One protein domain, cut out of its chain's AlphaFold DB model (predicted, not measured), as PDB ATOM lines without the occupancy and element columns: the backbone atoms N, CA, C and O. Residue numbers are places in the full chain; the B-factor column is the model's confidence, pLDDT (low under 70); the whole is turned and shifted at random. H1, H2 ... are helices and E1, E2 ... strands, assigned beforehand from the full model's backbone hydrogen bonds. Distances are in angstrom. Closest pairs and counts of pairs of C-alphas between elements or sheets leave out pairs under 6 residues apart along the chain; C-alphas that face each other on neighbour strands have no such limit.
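Overview. This is residues 27 to 138 of the 154 residues of an uncharacterized protein of Chryseoglobus frigidaquae (UniProt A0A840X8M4). A twisted sheet of five strands is covered on one face by two helices, H1 and H2, which run along its strands. Its other face is partly covered by a small hairpin, E6 and E7, which lies crosswise over parts of E3 and E4. The printed part has 112 residues, with two named helices and seven named strands in the order E1 H1 E2 E3 E4 E5 E6 E7 H2. The larger sheet has the order E1 - E2 - E3 - E4 - E5 and the smaller E6 - E7, both antiparallel; the class is mixed, helices and strands. The whole is compact, with a radius of gyration of the C-alphas of 13.3 A, and rounded, spanning 38 by 30 by 24 A.

Arrangement. In the larger sheet, E1 (residues 27 to 30) and E5 (91 to 93) are the edge strands, and E2 (59 to 64), E3 (71 to 77) and E4 (80 to 86) are inner strands. E2 E3 E4 E5 form a meander, each strand the antiparallel neighbour of the one before. N 29 and O 61 are 2.8 A apart between E1 and E2, N 62 and O 72 2.8 A between E2 and E3, N 73 and O 84 2.8 A between E3 and E4, and N 85 and O 92 2.9 A between E4 and E5, each within hydrogen-bond range. H1 (41 to 50) and H2 (124 to 137) are on the same face, which gives two layers, helices on one face of a sheet. H1 has a height over the sheet of 9.4 A and runs along the strands, at 4 degrees to E2 on the local plane. H2, at a height over the sheet of 8.9 A, lies over E3 and runs along it, at 3 degrees on the local plane. The closest C-alphas of H2 and E3 are those of Ile 131 and Ala 72, 6.3 A apart. H1 and H2 touch, opposite ways at 38 degrees, only just a steep tilt; their closest C-alphas, of Leu 48 and Ala 124, are 5.5 A apart. In both helices every O i to N i+4 pair is within hydrogen-bond range. E6 (103 to 107) and E7 (113 to 117) form a hairpin, with N 104 and O 116 2.8 A apart, within hydrogen-bond range. The two sheets form a sandwich, two sheets face to face, their strands at 80 degrees. The closest C-alphas of E3 and E6 are those of Gly 76 and Ile 106, 6.4 A apart.

Along the chain. E1 begins at C-alpha 27, (-21.714, -28.526, 6.282). E2 is 17.3 A from first to last C-alpha, E3 19.6 A and E4 20.1 A. H1 is 14.5 A long and H2 19.6 A, ending at C-alpha 137, (-34.695, -33.523, -2.593).

Size, cuts and confidence. The two C-alphas farthest apart, of Asp 66 and Ser 102, are 38.5 A apart. The printed part has no cut and no long link. The mean pLDDT of the printed part is 86.2, and residue 99 is under 70.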
ATOM      1  N   ARG A  27     -22.583 -29.444   5.556       95.44
ATOM      2  CA  ARG A  27     -21.714 -28.526   6.282       95.44
ATOM      3  C   ARG A  27     -22.443 -27.212   6.454       95.44
ATOM      4  O   ARG A  27     -23.383 -26.912   5.724       95.44
ATOM      5  N   TYR A  28     -22.015 -26.444   7.441       95.75
ATOM      6  CA  TYR A  28     -22.517 -25.102   7.638       95.75
ATOM      7  C   TYR A  28     -21.378 -24.118   7.868       95.75
ATOM      8  O   TYR A  28     -20.288 -24.473   8.329       95.75
ATOM      9  N   ARG A  29     -21.656 -22.855   7.568       94.12
ATOM     10  CA  ARG A  29     -20.791 -21.716   7.848       94.12
ATOM     11  C   ARG A  29     -21.637 -20.584   8.408       94.12
ATOM     12  O   ARG A  29     -22.499 -20.058   7.710       94.12
ATOM     13  N   MET A  30     -21.352 -20.186   9.642       90.81
ATOM     14  CA  MET A  30     -21.863 -18.936  10.203       90.81
ATOM     15  C   MET A  30     -20.862 -17.809   9.970       90.81
ATOM     16  O   MET A  30     -19.654 -18.047   9.847       90.81
ATOM     17  N   SER A  31     -21.348 -16.574   9.943       84.50
ATOM     18  CA  SER A  31     -20.503 -15.388   9.833       84.50
ATOM     19  C   SER A  31     -19.337 -15.384  10.828       84.50
ATOM     20  O   SER A  31     -19.510 -15.622  12.020       84.50
ATOM     21  N   GLY A  32     -18.126 -15.122  10.326       78.75
ATOM     22  CA  GLY A  32     -16.907 -15.068  11.145       78.75
ATOM     23  C   GLY A  32     -16.394 -16.426  11.640       78.75
ATOM     24  O   GLY A  32     -15.388 -16.463  12.345       78.75
ATOM     25  N   THR A  33     -17.031 -17.541  11.262       85.00
ATOM     26  CA  THR A  33     -16.608 -18.896  11.651       85.00
ATOM     27  C   THR A  33     -16.132 -19.718  10.450       85.00
ATOM     28  O   THR A  33     -16.613 -19.509   9.332       85.00
ATOM     29  N   PRO A  34     -15.186 -20.659  10.641       90.56
ATOM     30  CA  PRO A  34     -14.833 -21.610   9.594       90.56
ATOM     31  C   PRO A  34     -15.996 -22.569   9.320       90.56
ATOM     32  O   PRO A  34     -16.804 -22.837  10.209       90.56
ATOM     33  N   THR A  35     -16.042 -23.125   8.108       93.75
ATOM     34  CA  THR A  35     -17.003 -24.173   7.741       93.75
ATOM     35  C   THR A  35     -16.838 -25.399   8.642       93.75
ATOM     36  O   THR A  35     -15.718 -25.859   8.875       93.75
ATOM     37  N   ARG A  36     -17.951 -25.938   9.148       94.12
ATOM     38  CA  ARG A  36     -17.995 -27.087  10.066       94.12
ATOM     39  C   ARG A  36     -18.986 -28.144   9.568       94.12
ATOM     40  O   ARG A  36     -19.952 -27.785   8.900       94.12
ATOM     41  N   PRO A  37     -18.790 -29.432   9.898       95.00
ATOM     42  CA  PRO A  37     -19.811 -30.452   9.673       95.00
ATOM     43  C   PRO A  37     -21.093 -30.109  10.438       95.00
ATOM     44  O   PRO A  37     -21.032 -29.745  11.616       95.00
ATOM     45  N   LEU A  38     -22.241 -30.235   9.779       94.94
ATOM     46  CA  LEU A  38     -23.539 -30.188  10.439       94.94
ATOM     47  C   LEU A  38     -23.800 -31.583  11.036       94.94
ATOM     48  O   LEU A  38     -23.634 -32.565  10.319       94.94
ATOM     49  N   PRO A  39     -24.154 -31.722  12.325       93.94
ATOM     50  CA  PRO A  39     -24.303 -33.047  12.927       93.94
ATOM     51  C   PRO A  39     -25.686 -33.669  12.687       93.94
ATOM     52  O   PRO A  39     -25.790 -34.892  12.639       93.94
ATOM     53  N   SER A  40     -26.740 -32.857  12.547       95.31
ATOM     54  CA  SER A  40     -28.108 -33.326  12.302       95.31
ATOM     55  C   SER A  40     -29.029 -32.199  11.815       95.31
ATOM     56  O   SER A  40     -28.636 -31.028  11.776       95.31
ATOM     57  N   TRP A  41     -30.276 -32.538  11.472       94.69
ATOM     58  CA  TRP A  41     -31.304 -31.542  11.159       94.69
ATOM     59  C   TRP A  41     -31.737 -30.740  12.389       94.69
ATOM     60  O   TRP A  41     -32.026 -29.556  12.256       94.69
ATOM     61  N   GLU A  42     -31.761 -31.338  13.577       95.69
ATOM     62  CA  GLU A  42     -32.071 -30.640  14.831       95.69
ATOM     63  C   GLU A  42     -31.032 -29.549  15.105       95.69
ATOM     64  O   GLU A  42     -31.390 -28.415  15.403       95.69
ATOM     65  N   ALA A  43     -29.749 -29.835  14.863       95.12
ATOM     66  CA  ALA A  43     -28.705 -28.826  14.992       95.12
ATOM     67  C   ALA A  43     -28.880 -27.657  14.008       95.12
ATOM     68  O   ALA A  43     -28.570 -26.522  14.356       95.12
ATOM     69  N   LEU A  44     -29.401 -27.894  12.796       96.12
ATOM     70  CA  LEU A  44     -29.754 -26.794  11.888       96.12
ATOM     71  C   LEU A  44     -30.865 -25.923  12.481       96.12
ATOM     72  O   LEU A  44     -30.787 -24.701  12.405       96.12
ATOM     73  N   HIS A  45     -31.889 -26.544  13.064       95.12
ATOM     74  CA  HIS A  45     -32.983 -25.822  13.704       95.12
ATOM     75  C   HIS A  45     -32.464 -24.923  14.833       95.12
ATOM     76  O   HIS A  45     -32.796 -23.738  14.871       95.12
ATOM     77  N   ASP A  46     -31.577 -25.445  15.683       94.31
ATOM     78  CA  ASP A  46     -30.946 -24.679  16.763       94.31
ATOM     79  C   ASP A  46     -30.093 -23.522  16.221       94.31
ATOM     80  O   ASP A  46     -30.189 -22.392  16.702       94.31
ATOM     81  N   LEU A  47     -29.295 -23.762  15.173       94.31
ATOM     82  CA  LEU A  47     -28.476 -22.725  14.533       94.31
ATOM     83  C   LEU A  47     -29.325 -21.582  13.961       94.31
ATOM     84  O   LEU A  47     -28.929 -20.422  14.063       94.31
ATOM     85  N   LEU A  48     -30.490 -21.889  13.385       94.44
ATOM     86  CA  LEU A  48     -31.426 -20.874  12.900       94.44
ATOM     87  C   LEU A  48     -31.999 -20.048  14.058       94.44
ATOM     88  O   LEU A  48     -32.089 -18.832  13.942       94.44
ATOM     89  N   HIS A  49     -32.306 -20.661  15.201       92.69
ATOM     90  CA  HIS A  49     -32.773 -19.919  16.378       92.69
ATOM     91  C   HIS A  49     -31.686 -19.045  17.012       92.69
ATOM     92  O   HIS A  49     -32.008 -18.036  17.631       92.69
ATOM     93  N   LEU A  50     -30.410 -19.400  16.848       89.25
ATOM     94  CA  LEU A  50     -29.280 -18.580  17.293       89.25
ATOM     95  C   LEU A  50     -28.959 -17.433  16.325       89.25
ATOM     96  O   LEU A  50     -28.415 -16.404  16.739       89.25
ATOM     97  N   LEU A  51     -29.279 -17.598  15.040       88.44
ATOM     98  CA  LEU A  51     -29.028 -16.589  14.019       88.44
ATOM     99  C   LEU A  51     -29.785 -15.302  14.353       88.44
ATOM    100  O   LEU A  51     -30.963 -15.323  14.693       88.44
ATOM    101  N   GLY A  52     -29.114 -14.158  14.261       77.50
ATOM    102  CA  GLY A  52     -29.763 -12.882  14.528       77.50
ATOM    103  C   GLY A  52     -29.823 -12.495  16.012       77.50
ATOM    104  O   GLY A  52     -30.049 -11.324  16.306       77.50
ATOM    105  N   LEU A  53     -29.615 -13.425  16.956       81.25
ATOM    106  CA  LEU A  53     -29.628 -13.111  18.396       81.25
ATOM    107  C   LEU A  53     -28.345 -12.409  18.854       81.25
ATOM    108  O   LEU A  53     -28.386 -11.540  19.725       81.25
ATOM    109  N   GLU A  54     -27.210 -12.746  18.242       78.00
ATOM    110  CA  GLU A  54     -25.923 -12.110  18.510       78.00
ATOM    111  C   GLU A  54     -25.376 -11.418  17.265       78.00
ATOM    112  O   GLU A  54     -25.436 -11.950  16.158       78.00
ATOM    113  N   ARG A  55     -24.740 -10.253  17.455       75.62
ATOM    114  CA  ARG A  55     -24.115  -9.479  16.364       75.62
ATOM    115  C   ARG A  55     -23.085 -10.280  15.569       75.62
ATOM    116  O   ARG A  55     -22.881 -10.025  14.388       75.62
ATOM    117  N   THR A  56     -22.447 -11.252  16.213       76.75
ATOM    118  CA  THR A  56     -21.453 -12.141  15.603       76.75
ATOM    119  C   THR A  56     -22.062 -13.048  14.528       76.75
ATOM    120  O   THR A  56     -21.361 -13.432  13.594       76.75
ATOM    121  N   TYR A  57     -23.361 -13.353  14.623       79.06
ATOM    122  CA  TYR A  57     -24.071 -14.348  13.820       79.06
ATOM    123  C   TYR A  57     -25.180 -13.697  12.987       79.06
ATOM    124  O   TYR A  57     -26.336 -13.628  13.402       79.06
ATOM    125  N   TYR A  58     -24.826 -13.205  11.801       81.00
ATOM    126  CA  TYR A  58     -25.724 -12.418  10.948       81.00
ATOM    127  C   TYR A  58     -26.040 -13.064   9.592       81.00
ATOM    128  O   TYR A  58     -26.945 -12.594   8.909       81.00
ATOM    129  N   PHE A  59     -25.352 -14.150   9.220       90.06
ATOM    130  CA  PHE A  59     -25.800 -15.078   8.175       90.06
ATOM    131  C   PHE A  59     -25.423 -16.525   8.524       90.06
ATOM    132  O   PHE A  59     -24.467 -16.773   9.268       90.06
ATOM    133  N   LEU A  60     -26.148 -17.471   7.929       94.25
ATOM    134  CA  LEU A  60     -25.865 -18.903   7.956       94.25
ATOM    135  C   LEU A  60     -25.901 -19.448   6.526       94.25
ATOM    136  O   LEU A  60     -26.842 -19.176   5.794       94.25
ATOM    137  N   ILE A  61     -24.894 -20.224   6.134       95.06
ATOM    138  CA  ILE A  61     -24.870 -20.971   4.869       95.06
ATOM    139  C   ILE A  61     -24.802 -22.457   5.190       95.06
ATOM    140  O   ILE A  61     -24.067 -22.842   6.100       95.06
ATOM    141  N   ILE A  62     -25.550 -23.269   4.449       95.94
ATOM    142  CA  ILE A  62     -25.572 -24.726   4.546       95.94
ATOM    143  C   ILE A  62     -25.368 -25.300   3.150       95.94
ATOM    144  O   ILE A  62     -26.088 -24.928   2.227       95.94
ATOM    145  N   ASP A  63     -24.418 -26.209   2.995       94.19
ATOM    146  CA  ASP A  63     -24.076 -26.831   1.719       94.19
ATOM    147  C   ASP A  63     -23.943 -28.349   1.843       94.19
ATOM    148  O   ASP A  63     -23.655 -28.899   2.914       94.19
ATOM    149  N   ARG A  64     -24.177 -29.038   0.726       91.56
ATOM    150  CA  ARG A  64     -23.911 -30.468   0.597       91.56
ATOM    151  C   ARG A  64     -22.417 -30.727   0.462       91.56
ATOM    152  O   ARG A  64     -21.720 -30.138  -0.353       91.56
ATOM    153  N   SER A  65     -21.938 -31.685   1.243       86.56
ATOM    154  CA  SER A  65     -20.523 -32.057   1.304       86.56
ATOM    155  C   SER A  65     -20.106 -33.166   0.339       86.56
ATOM    156  O   SER A  65     -18.918 -33.483   0.257       86.56
ATOM    157  N   ASP A  66     -21.068 -33.744  -0.380       83.69
ATOM    158  CA  ASP A  66     -20.908 -34.896  -1.269       83.69
ATOM    159  C   ASP A  66     -20.698 -34.512  -2.743       83.69
ATOM    160  O   ASP A  66     -20.765 -35.364  -3.626       83.69
ATOM    161  N   GLY A  67     -20.426 -33.232  -3.016       77.88
ATOM    162  CA  GLY A  67     -20.183 -32.715  -4.364       77.88
ATOM    163  C   GLY A  67     -21.450 -32.345  -5.135       77.88
ATOM    164  O   GLY A  67     -21.353 -31.876  -6.264       77.88
ATOM    165  N   CYS A  68     -22.636 -32.510  -4.545       80.00
ATOM    166  CA  CYS A  68     -23.854 -31.946  -5.107       80.00
ATOM    167  C   CYS A  68     -23.864 -30.423  -4.894       80.00
ATOM    168  O   CYS A  68     -23.787 -29.958  -3.759       80.00
ATOM    169  N   GLU A  69     -23.991 -29.641  -5.968       82.75
ATOM    170  CA  GLU A  69     -23.957 -28.168  -5.944       82.75
ATOM    171  C   GLU A  69     -25.267 -27.548  -5.420       82.75
ATOM    172  O   GLU A  69     -25.855 -26.659  -6.029       82.75
ATOM    173  N   ARG A  70     -25.755 -28.029  -4.273       88.56
ATOM    174  CA  ARG A  70     -26.914 -27.471  -3.574       88.56
ATOM    175  C   ARG A  70     -26.485 -26.866  -2.253       88.56
ATOM    176  O   ARG A  70     -25.914 -27.542  -1.393       88.56
ATOM    177  N   TRP A  71     -26.830 -25.600  -2.085       93.50
ATOM    178  CA  TRP A  71     -26.631 -24.861  -0.850       93.50
ATOM    179  C   TRP A  71     -27.822 -23.945  -0.570       93.50
ATOM    180  O   TRP A  71     -28.636 -23.675  -1.455       93.50
ATOM    181  N   ALA A  72     -27.927 -23.489   0.672       94.25
ATOM    182  CA  ALA A  72     -28.877 -22.484   1.117       94.25
ATOM    183  C   ALA A  72     -28.173 -21.447   1.998       94.25
ATOM    184  O   ALA A  72     -27.265 -21.786   2.755       94.25
ATOM    185  N   GLN A  73     -28.598 -20.193   1.909       94.06
ATOM    186  CA  GLN A  73     -28.181 -19.087   2.763       94.06
ATOM    187  C   GLN A  73     -29.396 -18.514   3.482       94.06
ATOM    188  O   GLN A  73     -30.475 -18.390   2.909       94.06
ATOM    189  N   VAL A  74     -29.195 -18.133   4.738       93.44
ATOM    190  CA  VAL A  74     -30.210 -17.530   5.594       93.44
ATOM    191  C   VAL A  74     -29.657 -16.269   6.230       93.44
ATOM    192  O   VAL A  74     -28.532 -16.263   6.740       93.44
ATOM    193  N   ILE A  75     -30.457 -15.205   6.211       91.06
ATOM    194  CA  ILE A  75     -30.156 -13.922   6.848       91.06
ATOM    195  C   ILE A  75     -31.400 -13.439   7.594       91.06
ATOM    196  O   ILE A  75     -32.511 -13.548   7.079       91.06
ATOM    197  N   GLY A  76     -31.212 -12.860   8.779       88.56
ATOM    198  CA  GLY A  76     -32.281 -12.222   9.547       88.56
ATOM    199  C   GLY A  76     -32.330 -12.687  10.997       88.56
ATOM    200  O   GLY A  76     -31.338 -13.175  11.539       88.56
ATOM    201  N   HIS A  77     -33.494 -12.499  11.610       89.25
ATOM    202  CA  HIS A  77     -33.802 -12.929  12.974       89.25
ATOM    203  C   HIS A  77     -34.718 -14.161  12.945       89.25
ATOM    204  O   HIS A  77     -35.380 -14.374  11.932       89.25
ATOM    205  N   PRO A  78     -34.840 -14.939  14.037       91.00
ATOM    206  CA  PRO A  78     -35.620 -16.183  14.046       91.00
ATOM    207  C   PRO A  78     -37.089 -16.037  13.631       91.00
ATOM    208  O   PRO A  78     -37.675 -16.976  13.107       91.00
ATOM    209  N   GLU A  79     -37.670 -14.851  13.802       90.31
ATOM    210  CA  GLU A  79     -39.055 -14.557  13.411       90.31
ATOM    211  C   GLU A  79     -39.192 -14.043  11.967       90.31
ATOM    212  O   GLU A  79     -40.293 -13.983  11.424       90.31
ATOM    213  N   GLN A  80     -38.088 -13.598  11.361       89.62
ATOM    214  CA  GLN A  80     -38.054 -12.931  10.060       89.62
ATOM    215  C   GLN A  80     -36.727 -13.227   9.359       89.62
ATOM    216  O   GLN A  80     -35.745 -12.489   9.495       89.62
ATOM    217  N   MET A  81     -36.718 -14.316   8.601       90.25
ATOM    218  CA  MET A  81     -35.574 -14.795   7.840       90.25
ATOM    219  C   MET A  81     -35.846 -14.719   6.346       90.25
ATOM    220  O   MET A  81     -36.869 -15.205   5.873       90.25
ATOM    221  N   ALA A  82     -34.889 -14.177   5.604       90.62
ATOM    222  CA  ALA A  82     -34.812 -14.343   4.163       90.62
ATOM    223  C   ALA A  82     -33.969 -15.583   3.840       90.62
ATOM    224  O   ALA A  82     -32.895 -15.772   4.420       90.62
ATOM    225  N   VAL A  83     -34.446 -16.403   2.901       91.12
ATOM    226  CA  VAL A  83     -33.769 -17.632   2.463       91.12
ATOM    227  C   VAL A  83     -33.400 -17.526   0.987       91.12
ATOM    228  O   VAL A  83     -34.243 -17.219   0.143       91.12
ATOM    229  N   GLU A  84     -32.143 -17.811   0.673       91.50
ATOM    230  CA  GLU A  84     -31.621 -17.906  -0.690       91.50
ATOM    231  C   GLU A  84     -31.112 -19.315  -0.950       91.50
ATOM    232  O   GLU A  84     -30.479 -19.919  -0.087       91.50
ATOM    233  N   LEU A  85     -31.372 -19.838  -2.139       89.81
ATOM    234  CA  LEU A  85     -30.977 -21.184  -2.532       89.81
ATOM    235  C   LEU A  85     -30.030 -21.100  -3.719       89.81
ATOM    236  O   LEU A  85     -30.283 -20.360  -4.667       89.81
ATOM    237  N   GLY A  86     -28.940 -21.852  -3.664       85.94
ATOM    238  CA  GLY A  86     -27.988 -21.940  -4.761       85.94
ATOM    239  C   GLY A  86     -28.502 -22.815  -5.889       85.94
ATOM    240  O   GLY A  86     -28.611 -24.021  -5.687       85.94
ATOM    241  N   LEU A  87     -28.772 -22.228  -7.055       76.75
ATOM    242  CA  LEU A  87     -29.006 -22.949  -8.309       76.75
ATOM    243  C   LEU A  87     -27.730 -22.919  -9.174       76.75
ATOM    244  O   LEU A  87     -26.869 -22.071  -8.922       76.75
ATOM    245  N   PRO A  88     -27.607 -23.793 -10.194       70.25
ATOM    246  CA  PRO A  88     -26.440 -23.818 -11.083       70.25
ATOM    247  C   PRO A  88     -26.124 -22.464 -11.735       70.25
ATOM    248  O   PRO A  88     -24.958 -22.098 -11.855       70.25
ATOM    249  N   ASP A  89     -27.156 -21.705 -12.114       72.31
ATOM    250  CA  ASP A  89     -26.985 -20.448 -12.851       72.31
ATOM    251  C   ASP A  89     -26.852 -19.219 -11.940       72.31
ATOM    252  O   ASP A  89     -26.076 -18.304 -12.222       72.31
ATOM    253  N   ALA A  90     -27.617 -19.172 -10.845       74.81
ATOM    254  CA  ALA A  90     -27.629 -18.054  -9.906       74.81
ATOM    255  C   ALA A  90     -28.317 -18.428  -8.581       74.81
ATOM    256  O   ALA A  90     -29.183 -19.303  -8.550       74.81
ATOM    257  N   PRO A  91     -28.001 -17.744  -7.468       83.81
ATOM    258  CA  PRO A  91     -28.806 -17.857  -6.263       83.81
ATOM    259  C   PRO A  91     -30.217 -17.299  -6.490       83.81
ATOM    260  O   PRO A  91     -30.398 -16.264  -7.130       83.81
ATOM    261  N   MET A  92     -31.214 -17.961  -5.911       84.44
ATOM    262  CA  MET A  92     -32.616 -17.563  -5.983       84.44
ATOM    263  C   MET A  92     -33.158 -17.258  -4.587       84.44
ATOM    264  O   MET A  92     -33.056 -18.085  -3.678       84.44
ATOM    265  N   ARG A  93     -33.780 -16.086  -4.422       86.25
ATOM    266  CA  ARG A  93     -34.521 -15.725  -3.207       86.25
ATOM    267  C   ARG A  93     -35.857 -16.468  -3.180       86.25
ATOM    268  O   ARG A  93     -36.631 -16.377  -4.130       86.25
ATOM    269  N   VAL A  94     -36.131 -17.181  -2.091       85.62
ATOM    270  CA  VAL A  94     -37.414 -17.865  -1.883       85.62
ATOM    271  C   VAL A  94     -38.465 -16.847  -1.451       85.62
ATOM    272  O   VAL A  94     -38.194 -16.008  -0.594       85.62
ATOM    273  N   TYR A  95     -39.666 -16.936  -2.020       83.31
ATOM    274  CA  TYR A  95     -40.793 -16.084  -1.654       83.31
ATOM    275  C   TYR A  95     -42.121 -16.847  -1.712       83.31
ATOM    276  O   TYR A  95     -42.283 -17.816  -2.453       83.31
ATOM    277  N   ARG A  96     -43.090 -16.395  -0.916       79.25
ATOM    278  CA  ARG A  96     -44.475 -16.875  -0.902       79.25
ATOM    279  C   ARG A  96     -45.227 -16.280  -2.091       79.25
ATOM    280  O   ARG A  96     -45.310 -15.060  -2.222       79.25
ATOM    281  N   THR A  97     -45.802 -17.130  -2.933       71.44
ATOM    282  CA  THR A  97     -46.519 -16.751  -4.165       71.44
ATOM    283  C   THR A  97     -47.789 -15.941  -3.899       71.44
ATOM    284  O   THR A  97     -48.048 -14.968  -4.600       71.44
ATOM    285  N   GLU A  98     -48.539 -16.282  -2.852       72.12
ATOM    286  CA  GLU A  98     -49.746 -15.552  -2.420       72.12
ATOM    287  C   GLU A  98     -49.454 -14.487  -1.344       72.12
ATOM    288  O   GLU A  98     -50.365 -13.891  -0.769       72.12
ATOM    289  N   GLY A  99     -48.176 -14.257  -1.030       66.50
ATOM    290  CA  GLY A  99     -47.757 -13.341   0.026       66.50
ATOM    291  C   GLY A  99     -47.818 -11.870  -0.387       66.50
ATOM    292  O   GLY A  99     -47.657 -11.526  -1.558       66.50
ATOM    293  N   ASP A 100     -47.975 -10.994   0.609       75.81
ATOM    294  CA  ASP A 100     -47.863  -9.546   0.432       75.81
ATOM    295  C   ASP A 100     -46.499  -9.177  -0.182       75.81
ATOM    296  O   ASP A 100     -45.441  -9.455   0.386       75.81
ATOM    297  N   GLN A 101     -46.550  -8.544  -1.355       77.00
ATOM    298  CA  GLN A 101     -45.382  -8.110  -2.123       77.00
ATOM    299  C   GLN A 101     -44.856  -6.738  -1.676       77.00
ATOM    300  O   GLN A 101     -43.931  -6.205  -2.293       77.00
ATOM    301  N   SER A 102     -45.436  -6.144  -0.629       80.62
ATOM    302  CA  SER A 102     -44.955  -4.889  -0.066       80.62
ATOM    303  C   SER A 102     -43.492  -5.010   0.362       80.62
ATOM    304  O   SER A 102     -43.056  -5.997   0.969       80.62
ATOM    305  N   HIS A 103     -42.718  -3.987   0.003       79.56
ATOM    306  CA  HIS A 103     -41.321  -3.898   0.393       79.56
ATOM    307  C   HIS A 103     -41.221  -3.788   1.913       79.56
ATOM    308  O   HIS A 103     -41.911  -2.996   2.556       79.56
ATOM    309  N   SER A 104     -40.328  -4.586   2.468       77.50
ATOM    310  CA  SER A 104     -39.915  -4.559   3.855       77.50
ATOM    311  C   SER A 104     -38.390  -4.459   3.908       77.50
ATOM    312  O   SER A 104     -37.675  -4.619   2.915       77.50
ATOM    313  N   THR A 105     -37.880  -4.171   5.090       80.44
ATOM    314  CA  THR A 105     -36.448  -4.182   5.340       80.44
ATOM    315  C   THR A 105     -36.248  -4.970   6.612       80.44
ATOM    316  O   THR A 105     -36.792  -4.609   7.657       80.44
ATOM    317  N   ILE A 106     -35.474  -6.047   6.528       78.50
ATOM    318  CA  ILE A 106     -35.020  -6.752   7.722       78.50
ATOM    319  C   ILE A 106     -33.648  -6.223   8.103       78.50
ATOM    320  O   ILE A 106     -32.820  -5.888   7.255       78.50
ATOM    321  N   THR A 107     -33.410  -6.123   9.401       75.62
ATOM    322  CA  THR A 107     -32.100  -5.739   9.923       75.62
ATOM    323  C   THR A 107     -31.375  -7.017  10.311       75.62
ATOM    324  O   THR A 107     -31.916  -7.842  11.037       75.62
ATOM    325  N   SER A 108     -30.166  -7.218   9.797       71.44
ATOM    326  CA  SER A 108     -29.288  -8.286  10.282       71.44
ATOM    327  C   SER A 108     -28.755  -7.946  11.679       71.44
ATOM    328  O   SER A 108     -28.725  -6.778  12.068       71.44
ATOM    329  N   ALA A 109     -28.221  -8.923  12.417       70.75
ATOM    330  CA  ALA A 109     -27.643  -8.649  13.738       70.75
ATOM    331  C   ALA A 109     -26.468  -7.649  13.722       70.75
ATOM    332  O   ALA A 109     -26.194  -7.010  14.736       70.75
ATOM    333  N   LEU A 110     -25.785  -7.467  12.584       76.12
ATOM    334  CA  LEU A 110     -24.751  -6.436  12.423       76.12
ATOM    335  C   LEU A 110     -25.299  -5.031  12.142       76.12
ATOM    336  O   LEU A 110     -24.520  -4.087  12.037       76.12
ATOM    337  N   GLY A 111     -26.615  -4.873  12.024       75.06
ATOM    338  CA  GLY A 111     -27.244  -3.605  11.667       75.06
ATOM    339  C   GLY A 111     -27.291  -3.336  10.163       75.06
ATOM    340  O   GLY A 111     -27.760  -2.274   9.764       75.06
ATOM    341  N   TYR A 112     -26.839  -4.272   9.315       78.50
ATOM    342  CA  TYR A 112     -27.043  -4.146   7.870       78.50
ATOM    343  C   TYR A 112     -28.515  -4.324   7.529       78.50
ATOM    344  O   TYR A 112     -29.140  -5.289   7.974       78.50
ATOM    345  N   LEU A 113     -29.023  -3.401   6.720       79.69
ATOM    346  CA  LEU A 113     -30.360  -3.454   6.154       79.69
ATOM    347  C   LEU A 113     -30.351  -4.386   4.945       79.69
ATOM    348  O   LEU A 113     -29.521  -4.241   4.048       79.69
ATOM    349  N   VAL A 114     -31.268  -5.343   4.941       80.50
ATOM    350  CA  VAL A 114     -31.498  -6.256   3.827       80.50
ATOM    351  C   VAL A 114     -32.893  -5.981   3.300       80.50
ATOM    352  O   VAL A 114     -33.880  -6.125   4.026       80.50
ATOM    353  N   ASP A 115     -32.964  -5.590   2.033       83.19
ATOM    354  CA  ASP A 115     -34.236  -5.455   1.338       83.19
ATOM    355  C   ASP A 115     -34.875  -6.840   1.175       83.19
ATOM    356  O   ASP A 115     -34.253  -7.802   0.704       83.19
ATOM    357  N   ALA A 116     -36.125  -6.946   1.611       82.62
ATOM    358  CA  ALA A 116     -36.915  -8.167   1.544       82.62
ATOM    359  C   ALA A 116     -38.391  -7.796   1.437       82.62
ATOM    360  O   ALA A 116     -38.856  -6.883   2.105       82.62
ATOM    361  N   ARG A 117     -39.182  -8.487   0.631       84.00
ATOM    362  CA  ARG A 117     -40.641  -8.329   0.679       84.00
ATOM    363  C   ARG A 117     -41.190  -9.112   1.858       84.00
ATOM    364  O   ARG A 117     -40.557 -10.055   2.324       84.00
ATOM    365  N   ARG A 118     -42.401  -8.791   2.319       81.75
ATOM    366  CA  ARG A 118     -43.055  -9.619   3.353       81.75
ATOM    367  C   ARG A 118     -43.248 -11.066   2.895       81.75
ATOM    368  O   ARG A 118     -43.194 -11.970   3.723       81.75
ATOM    369  N   SER A 119     -43.424 -11.287   1.593       84.12
ATOM    370  CA  SER A 119     -43.441 -12.613   0.971       84.12
ATOM    371  C   SER A 119     -42.132 -13.391   1.106       84.12
ATOM    372  O   SER A 119     -42.162 -14.609   0.993       84.12
ATOM    373  N   ASP A 120     -41.005 -12.727   1.345       86.50
ATOM    374  CA  ASP A 120     -39.677 -13.351   1.385       86.50
ATOM    375  C   ASP A 120     -39.305 -13.814   2.801       86.50
ATOM    376  O   ASP A 120     -38.233 -14.385   3.004       86.50
ATOM    377  N   LEU A 121     -40.159 -13.512   3.785       89.19
ATOM    378  CA  LEU A 121     -39.875 -13.706   5.199       89.19
ATOM    379  C   LEU A 121     -40.481 -15.006   5.718       89.19
ATOM    380  O   LEU A 121     -41.674 -15.281   5.563       89.19
ATOM    381  N   PHE A 122     -39.632 -15.769   6.392       89.19
ATOM    382  CA  PHE A 122     -39.948 -17.046   7.007       89.19
ATOM    383  C   PHE A 122     -39.505 -17.046   8.468       89.19
ATOM    384  O   PHE A 122     -38.516 -16.413   8.833       89.19
ATOM    385  N   THR A 123     -40.218 -17.777   9.310       91.81
ATOM    386  CA  THR A 123     -39.744 -18.136  10.649       91.81
ATOM    387  C   THR A 123     -38.592 -19.139  10.553       91.81
ATOM    388  O   THR A 123     -38.411 -19.805   9.532       91.81
ATOM    389  N   ALA A 124     -37.839 -19.323  11.636       93.25
ATOM    390  CA  ALA A 124     -36.780 -20.327  11.723       93.25
ATOM    391  C   ALA A 124     -37.289 -21.750  11.429       93.25
ATOM    392  O   ALA A 124     -36.597 -22.535  10.781       93.25
ATOM    393  N   ALA A 125     -38.512 -22.083  11.860       90.69
ATOM    394  CA  ALA A 125     -39.133 -23.378  11.587       90.69
ATOM    395  C   ALA A 125     -39.465 -23.564  10.095       90.69
ATOM    396  O   ALA A 125     -39.179 -24.613   9.519       90.69
ATOM    397  N   GLU A 126     -40.013 -22.534   9.450       91.31
ATOM    398  CA  GLU A 126     -40.286 -22.546   8.009       91.31
ATOM    399  C   GLU A 126     -38.982 -22.599   7.195       91.31
ATOM    400  O   GLU A 126     -38.847 -23.408   6.279       91.31
ATOM    401  N   ALA A 127     -37.980 -21.794   7.559       92.50
ATOM    402  CA  ALA A 127     -36.667 -21.814   6.921       92.50
ATOM    403  C   ALA A 127     -36.004 -23.196   7.046       92.50
ATOM    404  O   ALA A 127     -35.461 -23.710   6.070       92.50
ATOM    405  N   HIS A 128     -36.100 -23.833   8.216       93.75
ATOM    406  CA  HIS A 128     -35.588 -25.185   8.446       93.75
ATOM    407  C   HIS A 128     -36.187 -26.206   7.474       93.75
ATOM    408  O   HIS A 128     -35.443 -26.925   6.802       93.75
ATOM    409  N   ALA A 129     -37.514 -26.238   7.357       89.75
ATOM    410  CA  ALA A 129     -38.193 -27.171   6.469       89.75
ATOM    411  C   ALA A 129     -37.911 -26.876   4.981       89.75
ATOM    412  O   ALA A 129     -37.672 -27.816   4.220       89.75
ATOM    413  N   LEU A 130     -37.823 -25.600   4.575       88.69
ATOM    414  CA  LEU A 130     -37.412 -25.210   3.216       88.69
ATOM    415  C   LEU A 130     -36.008 -25.712   2.872       88.69
ATOM    416  O   LEU A 130     -35.811 -26.363   1.845       88.69
ATOM    417  N   ILE A 131     -35.035 -25.426   3.740       91.88
ATOM    418  CA  ILE A 131     -33.629 -25.787   3.531       91.88
ATOM    419  C   ILE A 131     -33.484 -27.301   3.465       91.88
ATOM    420  O   ILE A 131     -32.804 -27.816   2.580       91.88
ATOM    421  N   ARG A 132     -34.157 -28.030   4.359       91.38
ATOM    422  CA  ARG A 132     -34.145 -29.491   4.348       91.38
ATOM    423  C   ARG A 132     -34.700 -30.054   3.040       91.38
ATOM    424  O   ARG A 132     -34.032 -30.869   2.407       91.38
ATOM    425  N   SER A 133     -35.885 -29.613   2.616       86.31
ATOM    426  CA  SER A 133     -36.511 -30.062   1.363       86.31
ATOM    427  C   SER A 133     -35.621 -29.793   0.149       86.31
ATOM    428  O   SER A 133     -35.437 -30.671  -0.702       86.31
ATOM    429  N   TRP A 134     -34.999 -28.614   0.106       89.38
ATOM    430  CA  TRP A 134     -34.073 -28.232  -0.951       89.38
ATOM    431  C   TRP A 134     -32.824 -29.121  -0.975       89.38
ATOM    432  O   TRP A 134     -32.491 -29.744  -1.988       89.38
ATOM    433  N   LEU A 135     -32.144 -29.232   0.163       89.44
ATOM    434  CA  LEU A 135     -30.877 -29.942   0.271       89.44
ATOM    435  C   LEU A 135     -31.037 -31.457   0.096       89.44
ATOM    436  O   LEU A 135     -30.207 -32.079  -0.566       89.44
ATOM    437  N   GLU A 136     -32.107 -32.061   0.615       87.56
ATOM    438  CA  GLU A 136     -32.362 -33.493   0.438       87.56
ATOM    439  C   GLU A 136     -32.834 -33.783  -0.991       87.56
ATOM    440  O   GLU A 136     -32.228 -34.584  -1.706       87.56
ATOM    441  N   ARG A 137     -33.883 -33.089  -1.444       82.88
ATOM    442  CA  ARG A 137     -34.695 -33.523  -2.593       82.88
ATOM    443  C   ARG A 137     -34.617 -32.603  -3.807       82.88
ATOM    444  O   ARG A 137     -35.056 -33.002  -4.875       82.88
ATOM    445  N   GLY A 138     -34.068 -31.402  -3.650       78.88
ATOM    446  CA  GLY A 138     -34.058 -30.388  -4.706       78.88
ATOM    447  C   GLY A 138     -35.446 -29.791  -4.898       78.88
ATOM    448  O   GLY A 138     -35.771 -29.321  -5.978       78.88
TER     449      GLY A 138